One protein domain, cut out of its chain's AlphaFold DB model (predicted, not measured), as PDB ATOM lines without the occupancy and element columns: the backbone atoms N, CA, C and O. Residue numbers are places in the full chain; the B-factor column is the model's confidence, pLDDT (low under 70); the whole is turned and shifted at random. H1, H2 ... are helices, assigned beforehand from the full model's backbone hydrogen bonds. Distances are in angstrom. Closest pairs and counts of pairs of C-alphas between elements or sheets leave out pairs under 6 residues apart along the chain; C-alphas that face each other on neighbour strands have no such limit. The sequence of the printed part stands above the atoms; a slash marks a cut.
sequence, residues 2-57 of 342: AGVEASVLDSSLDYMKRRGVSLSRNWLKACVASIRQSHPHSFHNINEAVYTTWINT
ATOM      1  N   ALA A   2     -25.559  20.209 -17.336       63.22
ATOM      2  CA  ALA A   2     -24.243  19.885 -17.922       63.22
ATOM      3  C   ALA A   2     -23.077  20.826 -17.520       63.22
ATOM      4  O   ALA A   2     -21.971  20.359 -17.264       63.22
ATOM      5  N   GLY A   3     -23.312  22.142 -17.407       69.38
ATOM      6  CA  GLY A   3     -22.259  23.103 -17.027       69.38
ATOM      7  C   GLY A   3     -21.774  22.987 -15.574       69.38
ATOM      8  O   GLY A   3     -20.592  23.174 -15.300       69.38
ATOM      9  N   VAL A   4     -22.663  22.619 -14.645       71.88
ATOM     10  CA  VAL A   4     -22.315  22.413 -13.224       71.88
ATOM     11  C   VAL A   4     -21.512  21.124 -13.057       71.88
ATOM     12  O   VAL A   4     -20.574  21.058 -12.271       71.88
ATOM     13  N   GLU A   5     -21.854  20.097 -13.829       76.94
ATOM     14  CA  GLU A   5     -21.144  18.824 -13.816       76.94
ATOM     15  C   GLU A   5     -19.717  18.950 -14.359       76.94
ATOM     16  O   GLU A   5     -18.786  18.477 -13.713       76.94
ATOM     17  N   ALA A   6     -19.529  19.657 -15.478       80.75
ATOM     18  CA  ALA A   6     -18.201  19.942 -16.019       80.75
ATOM     19  C   ALA A   6     -17.316  20.700 -15.013       80.75
ATOM     20  O   ALA A   6     -16.182  20.294 -14.773       80.75
ATOM     21  N   SER A   7     -17.869  21.722 -14.351       86.50
ATOM     22  CA  SER A   7     -17.152  22.514 -13.346       86.50
ATOM     23  C   SER A   7     -16.681  21.686 -12.142       86.50
ATOM     24  O   SER A   7     -15.574  21.902 -11.649       86.50
ATOM     25  N   VAL A   8     -17.481  20.717 -11.681       88.44
ATOM     26  CA  VAL A   8     -17.079  19.824 -10.581       88.44
ATOM     27  C   VAL A   8     -15.945  18.896 -11.007       88.44
ATOM     28  O   VAL A   8     -14.988  18.737 -10.258       88.44
ATOM     29  N   LEU A   9     -16.016  18.325 -12.213       93.19
ATOM     30  CA  LEU A   9     -14.958  17.450 -12.726       93.19
ATOM     31  C   LEU A   9     -13.628  18.192 -12.861       93.19
ATOM     32  O   LEU A   9     -12.601  17.665 -12.447       93.19
ATOM     33  N   ASP A  10     -13.641  19.410 -13.404       93.94
ATOM     34  CA  ASP A  10     -12.419  20.199 -13.569       93.94
ATOM     35  C   ASP A  10     -11.838  20.614 -12.200       93.94
ATOM     36  O   ASP A  10     -10.635  20.487 -11.982       93.94
ATOM     37  N   SER A  11     -12.689  20.983 -11.232       94.00
ATOM     38  CA  SER A  11     -12.271  21.254  -9.845       94.00
ATOM     39  C   SER A  11     -11.617  20.035  -9.180       94.00
ATOM     40  O   SER A  11     -10.562  20.161  -8.556       94.00
ATOM     41  N   SER A  12     -12.199  18.841  -9.338       94.69
ATOM     42  CA  SER A  12     -11.628  17.605  -8.794       94.69
ATOM     43  C   SER A  12     -10.333  17.195  -9.502       94.69
ATOM     44  O   SER A  12      -9.400  16.748  -8.837       94.69
ATOM     45  N   LEU A  13     -10.222  17.392 -10.822       96.12
ATOM     46  CA  LEU A  13      -8.968  17.169 -11.552       96.12
ATOM     47  C   LEU A  13      -7.855  18.085 -11.039       96.12
ATOM     48  O   LEU A  13      -6.766  17.603 -10.734       96.12
ATOM     49  N   ASP A  14      -8.128  19.382 -10.887       96.31
ATOM     50  CA  ASP A  14      -7.155  20.342 -10.359       96.31
ATOM     51  C   ASP A  14      -6.756  20.014  -8.918       96.31
ATOM     52  O   ASP A  14      -5.584  20.104  -8.548       96.31
ATOM     53  N   TYR A  15      -7.723  19.599  -8.103       96.00
ATOM     54  CA  TYR A  15      -7.494  19.183  -6.727       96.00
ATOM     55  C   TYR A  15      -6.557  17.971  -6.617       96.00
ATOM     56  O   TYR A  15      -5.673  17.954  -5.753       96.00
ATOM     57  N   MET A  16      -6.725  16.979  -7.494       96.88
ATOM     58  CA  MET A  16      -5.871  15.787  -7.550       96.88
ATOM     59  C   MET A  16      -4.502  16.106  -8.155       96.88
ATOM     60  O   MET A  16      -3.474  15.687  -7.623       96.88
ATOM     61  N   LYS A  17      -4.462  16.956  -9.188       95.62
ATOM     62  CA  LYS A  17      -3.217  17.392  -9.826       95.62
ATOM     63  C   LYS A  17      -2.316  18.165  -8.866       95.62
ATOM     64  O   LYS A  17      -1.110  17.944  -8.857       95.62
ATOM     65  N   ARG A  18      -2.887  19.016  -8.003       96.38
ATOM     66  CA  ARG A  18      -2.146  19.705  -6.925       96.38
ATOM     67  C   ARG A  18      -1.524  18.747  -5.906       96.38
ATOM     68  O   ARG A  18      -0.587  19.138  -5.222       96.38
ATOM     69  N   ARG A  19      -2.027  17.513  -5.815       94.75
ATOM     70  CA  ARG A  19      -1.469  16.429  -4.993       94.75
ATOM     71  C   ARG A  19      -0.528  15.508  -5.765       94.75
ATOM     72  O   ARG A  19      -0.067  14.535  -5.193       94.75
ATOM     73  N   GLY A  20      -0.234  15.801  -7.032       94.12
ATOM     74  CA  GLY A  20       0.703  15.024  -7.846       94.12
ATOM     75  C   GLY A  20       0.082  13.856  -8.614       94.12
ATOM     76  O   GLY A  20       0.821  13.060  -9.181       94.12
ATOM     77  N   VAL A  21      -1.253  13.747  -8.671       94.75
ATOM     78  CA  VAL A  21      -1.942  12.658  -9.384       94.75
ATOM     79  C   VAL A  21      -2.749  13.208 -10.550       94.75
ATOM     80  O   VAL A  21      -3.573  14.107 -10.384       94.75
ATOM     81  N   SER A  22      -2.555  12.630 -11.734       95.25
ATOM     82  CA  SER A  22      -3.407  12.889 -12.897       95.25
ATOM     83  C   SER A  22      -4.384  11.732 -13.074       95.25
ATOM     84  O   SER A  22      -3.960  10.588 -13.188       95.25
ATOM     85  N   LEU A  23      -5.686  12.018 -13.100       96.25
ATOM     86  CA  LEU A  23      -6.726  10.991 -13.190       96.25
ATOM     87  C   LEU A  23      -7.312  10.858 -14.595       96.25
ATOM     88  O   LEU A  23      -7.427  11.831 -15.344       96.25
ATOM     89  N   SER A  24      -7.791   9.655 -14.904       95.56
ATOM     90  CA  SER A  24      -8.665   9.393 -16.041       95.56
ATOM     91  C   SER A  24      -9.983  10.151 -15.884       95.56
ATOM     92  O   SER A  24     -10.713  10.000 -14.900       95.56
ATOM     93  N   ARG A  25     -10.340  10.943 -16.903       94.94
ATOM     94  CA  ARG A  25     -11.605  11.695 -16.918       94.94
ATOM     95  C   ARG A  25     -12.824  10.768 -16.918       94.94
ATOM     96  O   ARG A  25     -13.869  11.149 -16.398       94.94
ATOM     97  N   ASN A  26     -12.699   9.569 -17.490       95.38
ATOM     98  CA  ASN A  26     -13.782   8.584 -17.523       95.38
ATOM     99  C   ASN A  26     -14.030   7.998 -16.134       95.38
ATOM    100  O   ASN A  26     -15.175   7.971 -15.685       95.38
ATOM    101  N   TRP A  27     -12.959   7.618 -15.435       96.44
ATOM    102  CA  TRP A  27     -13.058   7.132 -14.063       96.44
ATOM    103  C   TRP A  27     -13.627   8.207 -13.130       96.44
ATOM    104  O   TRP A  27     -14.589   7.955 -12.409       96.44
ATOM    105  N   LEU A  28     -13.118   9.443 -13.212       96.31
ATOM    106  CA  LEU A  28     -13.579  10.537 -12.355       96.31
ATOM    107  C   LEU A  28     -15.075  10.833 -12.536       96.31
ATOM    108  O   LEU A  28     -15.781  11.061 -11.557       96.31
ATOM    109  N   LYS A  29     -15.575  10.800 -13.780       95.19
ATOM    110  CA  LYS A  29     -17.012  10.943 -14.066       95.19
ATOM    111  C   LYS A  29     -17.842   9.880 -13.348       95.19
ATOM    112  O   LYS A  29     -18.819  10.227 -12.688       95.19
ATOM    113  N   ALA A  30     -17.441   8.613 -13.453       95.25
ATOM    114  CA  ALA A  30     -18.131   7.506 -12.795       95.25
ATOM    115  C   ALA A  30     -18.071   7.625 -11.261       95.25
ATOM    116  O   ALA A  30     -19.092   7.476 -10.591       95.25
ATOM    117  N   CYS A  31     -16.907   7.982 -10.714       94.12
ATOM    118  CA  CYS A  31     -16.699   8.192  -9.282       94.12
ATOM    119  C   CYS A  31     -17.610   9.304  -8.732       94.12
ATOM    120  O   CYS A  31     -18.356   9.085  -7.777       94.12
ATOM    121  N   VAL A  32     -17.638  10.477  -9.375       92.50
ATOM    122  CA  VAL A  32     -18.494  11.599  -8.956       92.50
ATOM    123  C   VAL A  32     -19.981  11.239  -9.041       92.50
ATOM    124  O   VAL A  32     -20.750  11.620  -8.156       92.50
ATOM    125  N   ALA A  33     -20.400  10.505 -10.076       91.38
ATOM    126  CA  ALA A  33     -21.778  10.032 -10.195       91.38
ATOM    127  C   ALA A  33     -22.153   9.078  -9.045       91.38
ATOM    128  O   ALA A  33     -23.199   9.263  -8.421       91.38
ATOM    129  N   SER A  34     -21.272   8.129  -8.717       90.88
ATOM    130  CA  SER A  34     -21.456   7.189  -7.605       90.88
ATOM    131  C   SER A  34     -21.546   7.908  -6.252       90.88
ATOM    132  O   SER A  34     -22.510   7.709  -5.513       90.88
ATOM    133  N   ILE A  35     -20.629   8.841  -5.966       88.31
ATOM    134  CA  ILE A  35     -20.626   9.625  -4.717       88.31
ATOM    135  C   ILE A  35     -21.943  10.392  -4.540       88.31
ATOM    136  O   ILE A  35     -22.531  10.384  -3.455       88.31
ATOM    137  N   ARG A  36     -22.431  11.037  -5.609       86.44
ATOM    138  CA  ARG A  36     -23.694  11.793  -5.589       86.44
ATOM    139  C   ARG A  36     -24.907  10.906  -5.341       86.44
ATOM    140  O   ARG A  36     -25.852  11.353  -4.695       86.44
ATOM    141  N   GLN A  37     -24.890   9.677  -5.853       86.75
ATOM    142  CA  GLN A  37     -25.973   8.724  -5.648       86.75
ATOM    143  C   GLN A  37     -26.017   8.225  -4.198       86.75
ATOM    144  O   GLN A  37     -27.098   8.120  -3.625       86.75
ATOM    145  N   SER A  38     -24.856   7.957  -3.592       81.25
ATOM    146  CA  SER A  38     -24.767   7.448  -2.220       81.25
ATOM    147  C   SER A  38     -25.052   8.502  -1.145       81.25
ATOM    148  O   SER A  38     -25.528   8.146  -0.070       81.25
ATOM    149  N   HIS A  39     -24.804   9.791  -1.414       75.19
ATOM    150  CA  HIS A  39     -25.010  10.875  -0.439       75.19
ATOM    151  C   HIS A  39     -25.801  12.063  -1.023       75.19
ATOM    152  O   HIS A  39     -25.239  13.142  -1.220       75.19
ATOM    153  N   PRO A  40     -27.126  11.933  -1.244       65.94
ATOM    154  CA  PRO A  40     -27.932  12.976  -1.894       65.94
ATOM    155  C   PRO A  40     -28.037  14.300  -1.114       65.94
ATOM    156  O   PRO A  40     -28.386  15.329  -1.692       65.94
ATOM    157  N   HIS A  41     -27.773  14.276   0.198       56.62
ATOM    158  CA  HIS A  41     -28.051  15.388   1.121       56.62
ATOM    159  C   HIS A  41     -26.828  15.907   1.898       56.62
ATOM    160  O   HIS A  41     -26.955  16.880   2.636       56.62
ATOM    161  N   SER A  42     -25.646  15.304   1.730       54.19
ATOM    162  CA  SER A  42     -24.401  15.740   2.377       54.19
ATOM    163  C   SER A  42     -23.317  15.937   1.322       54.19
ATOM    164  O   SER A  42     -22.781  14.978   0.776       54.19
ATOM    165  N   PHE A  43     -23.014  17.200   1.019       58.12
ATOM    166  CA  PHE A  43     -22.015  17.602   0.022       58.12
ATOM    167  C   PHE A  43     -20.733  18.132   0.670       58.12
ATOM    168  O   PHE A  43     -20.098  19.036   0.121       58.12
ATOM    169  N   HIS A  44     -20.352  17.645   1.855       57.56
ATOM    170  CA  HIS A  44     -19.109  18.116   2.459       57.56
ATOM    171  C   HIS A  44     -17.911  17.550   1.674       57.56
ATOM    172  O   HIS A  44     -17.510  16.407   1.843       57.56
ATOM    173  N   ASN A  45     -17.404  18.387   0.766       80.19
ATOM    174  CA  ASN A  45     -16.182  18.258  -0.023       80.19
ATOM    175  C   ASN A  45     -16.095  17.038  -0.975       80.19
ATOM    176  O   ASN A  45     -15.399  16.064  -0.701       80.19
ATOM    177  N   ILE A  46     -16.728  17.137  -2.159       88.62
ATOM    178  CA  ILE A  46     -16.618  16.146  -3.261       88.62
ATOM    179  C   ILE A  46     -15.160  15.770  -3.547       88.62
ATOM    180  O   ILE A  46     -14.869  14.610  -3.815       88.62
ATOM    181  N   ASN A  47     -14.243  16.731  -3.472       92.50
ATOM    182  CA  ASN A  47     -12.837  16.490  -3.761       92.50
ATOM    183  C   ASN A  47     -12.180  15.545  -2.740       92.50
ATOM    184  O   ASN A  47     -11.386  14.691  -3.126       92.50
ATOM    185  N   GLU A  48     -12.541  15.648  -1.459       91.25
ATOM    186  CA  GLU A  48     -12.068  14.714  -0.425       91.25
ATOM    187  C   GLU A  48     -12.691  13.330  -0.589       91.25
ATOM    188  O   GLU A  48     -12.008  12.320  -0.429       91.25
ATOM    189  N   ALA A  49     -13.970  13.268  -0.967       90.94
ATOM    190  CA  ALA A  49     -14.624  11.999  -1.269       90.94
ATOM    191  C   ALA A  49     -13.955  11.299  -2.465       90.94
ATOM    192  O   ALA A  49     -13.617  10.123  -2.372       90.94
ATOM    193  N   VAL A  50     -13.666  12.037  -3.544       94.69
ATOM    194  CA  VAL A  50     -12.916  11.533  -4.707       94.69
ATOM    195  C   VAL A  50     -11.534  11.032  -4.293       94.69
ATOM    196  O   VAL A  50     -11.145   9.940  -4.699       94.69
ATOM    197  N   TYR A  51     -10.800  11.785  -3.466       95.69
ATOM    198  CA  TYR A  51      -9.493  11.355  -2.964       95.69
ATOM    199  C   TYR A  51      -9.588  10.078  -2.120       95.69
ATOM    200  O   TYR A  51      -8.793   9.161  -2.305       95.69
ATOM    201  N   THR A  52     -10.589   9.987  -1.242       93.38
ATOM    202  CA  THR A  52     -10.824   8.822  -0.369       93.38
ATOM    203  C   THR A  52     -11.193   7.574  -1.169       93.38
ATOM    204  O   THR A  52     -10.779   6.467  -0.824       93.38
ATOM    205  N   THR A  53     -11.943   7.727  -2.261       94.62
ATOM    206  CA  THR A  53     -12.190   6.624  -3.192       94.62
ATOM    207  C   THR A  53     -10.908   6.260  -3.942       94.62
ATOM    208  O   THR A  53     -10.517   5.096  -3.952       94.62
ATOM    209  N   TRP A  54     -10.209   7.244  -4.516       97.38
ATOM    210  CA  TRP A  54      -8.993   7.024  -5.304       97.38
ATOM    211  C   TRP A  54      -7.885   6.317  -4.510       97.38
ATOM    212  O   TRP A  54      -7.305   5.356  -5.010       97.38
ATOM    213  N   ILE A  55      -7.611   6.747  -3.273       97.62
ATOM    214  CA  ILE A  55      -6.514   6.192  -2.463       97.62
ATOM    215  C   ILE A  55      -6.693   4.678  -2.234       97.62
ATOM    216  O   ILE A  55      -5.701   3.950  -2.162       97.62
ATOM    217  N   ASN A  56      -7.943   4.197  -2.231       96.69
ATOM    218  CA  ASN A  56      -8.319   2.792  -2.041       96.69
ATOM    219  C   ASN A  56      -8.710   2.053  -3.338       96.69
ATOM    220  O   ASN A  56      -9.174   0.919  -3.283       96.69
ATOM    221  N   THR A  57      -8.541   2.675  -4.508       97.38
ATOM    222  CA  THR A  57      -8.809   2.046  -5.814       97.38
ATOM    223  C   THR A  57      -7.490   1.706  -6.512       97.38
ATOM    224  O   THR A  57      -6.466   2.355  -6.263       97.38
TER     225      THR A  57
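AT A GLANCE: This is residues 2 to 57 of the 342 residues of the protein "RecQ-mediated genome instability protein 1" of Amphimedon queenslandica (UniProt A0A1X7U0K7). Three helices pack on one another at steep angles in a small triangle, each touching the other two, and residues 37 to 42 stick out at one corner. The 56 printed residues, all helix by class, hold H1, H2 and H3 in that order and no named strand. The whole is compact, with a radius of gyration of the C-alphas of 10.6 A and spans of 30 by 26 by 19 A.

HOW THE PARTS SIT: H1, residues 2 to 17, touches H2, residues 25 to 38, with residue 9 alone. The closest C-alphas, of Leu 9 and Lys 29, are 7.0 A apart; the steep tilt of 70.0 degrees, opposite ways, is only just short of about perpendicular. H1 touches H3, residues 46 to 55, with residues 11 to 16 alone, closest at the C-alphas of Ser 12 and Asn 47, 5.3 A, at a steep tilt of 50 degrees, the same way. H2 touches H3, closest at the C-alphas of Cys 31 and Val 50, 6.8 A, at 67 degrees, opposite ways, steep but only just. In H1, H2 and H3 every O i to N i+4 pair is within hydrogen-bond range.

IN THESE COORDINATES: H1 begins at C-alpha 2 (-24.243, 19.885, -17.922) and is 22.7 A long; H2 is 20.2 A. H3, 14.2 A, ends at C-alpha 55 (-6.514, 6.192, -2.463).

THE WHOLE: The printed part has no cut, and both links are short. The farthest C-alphas, of Gly 20 and His 41, are 30.1 A apart. Residues 2 to 3 and 40 to 44 have pLDDT under 70.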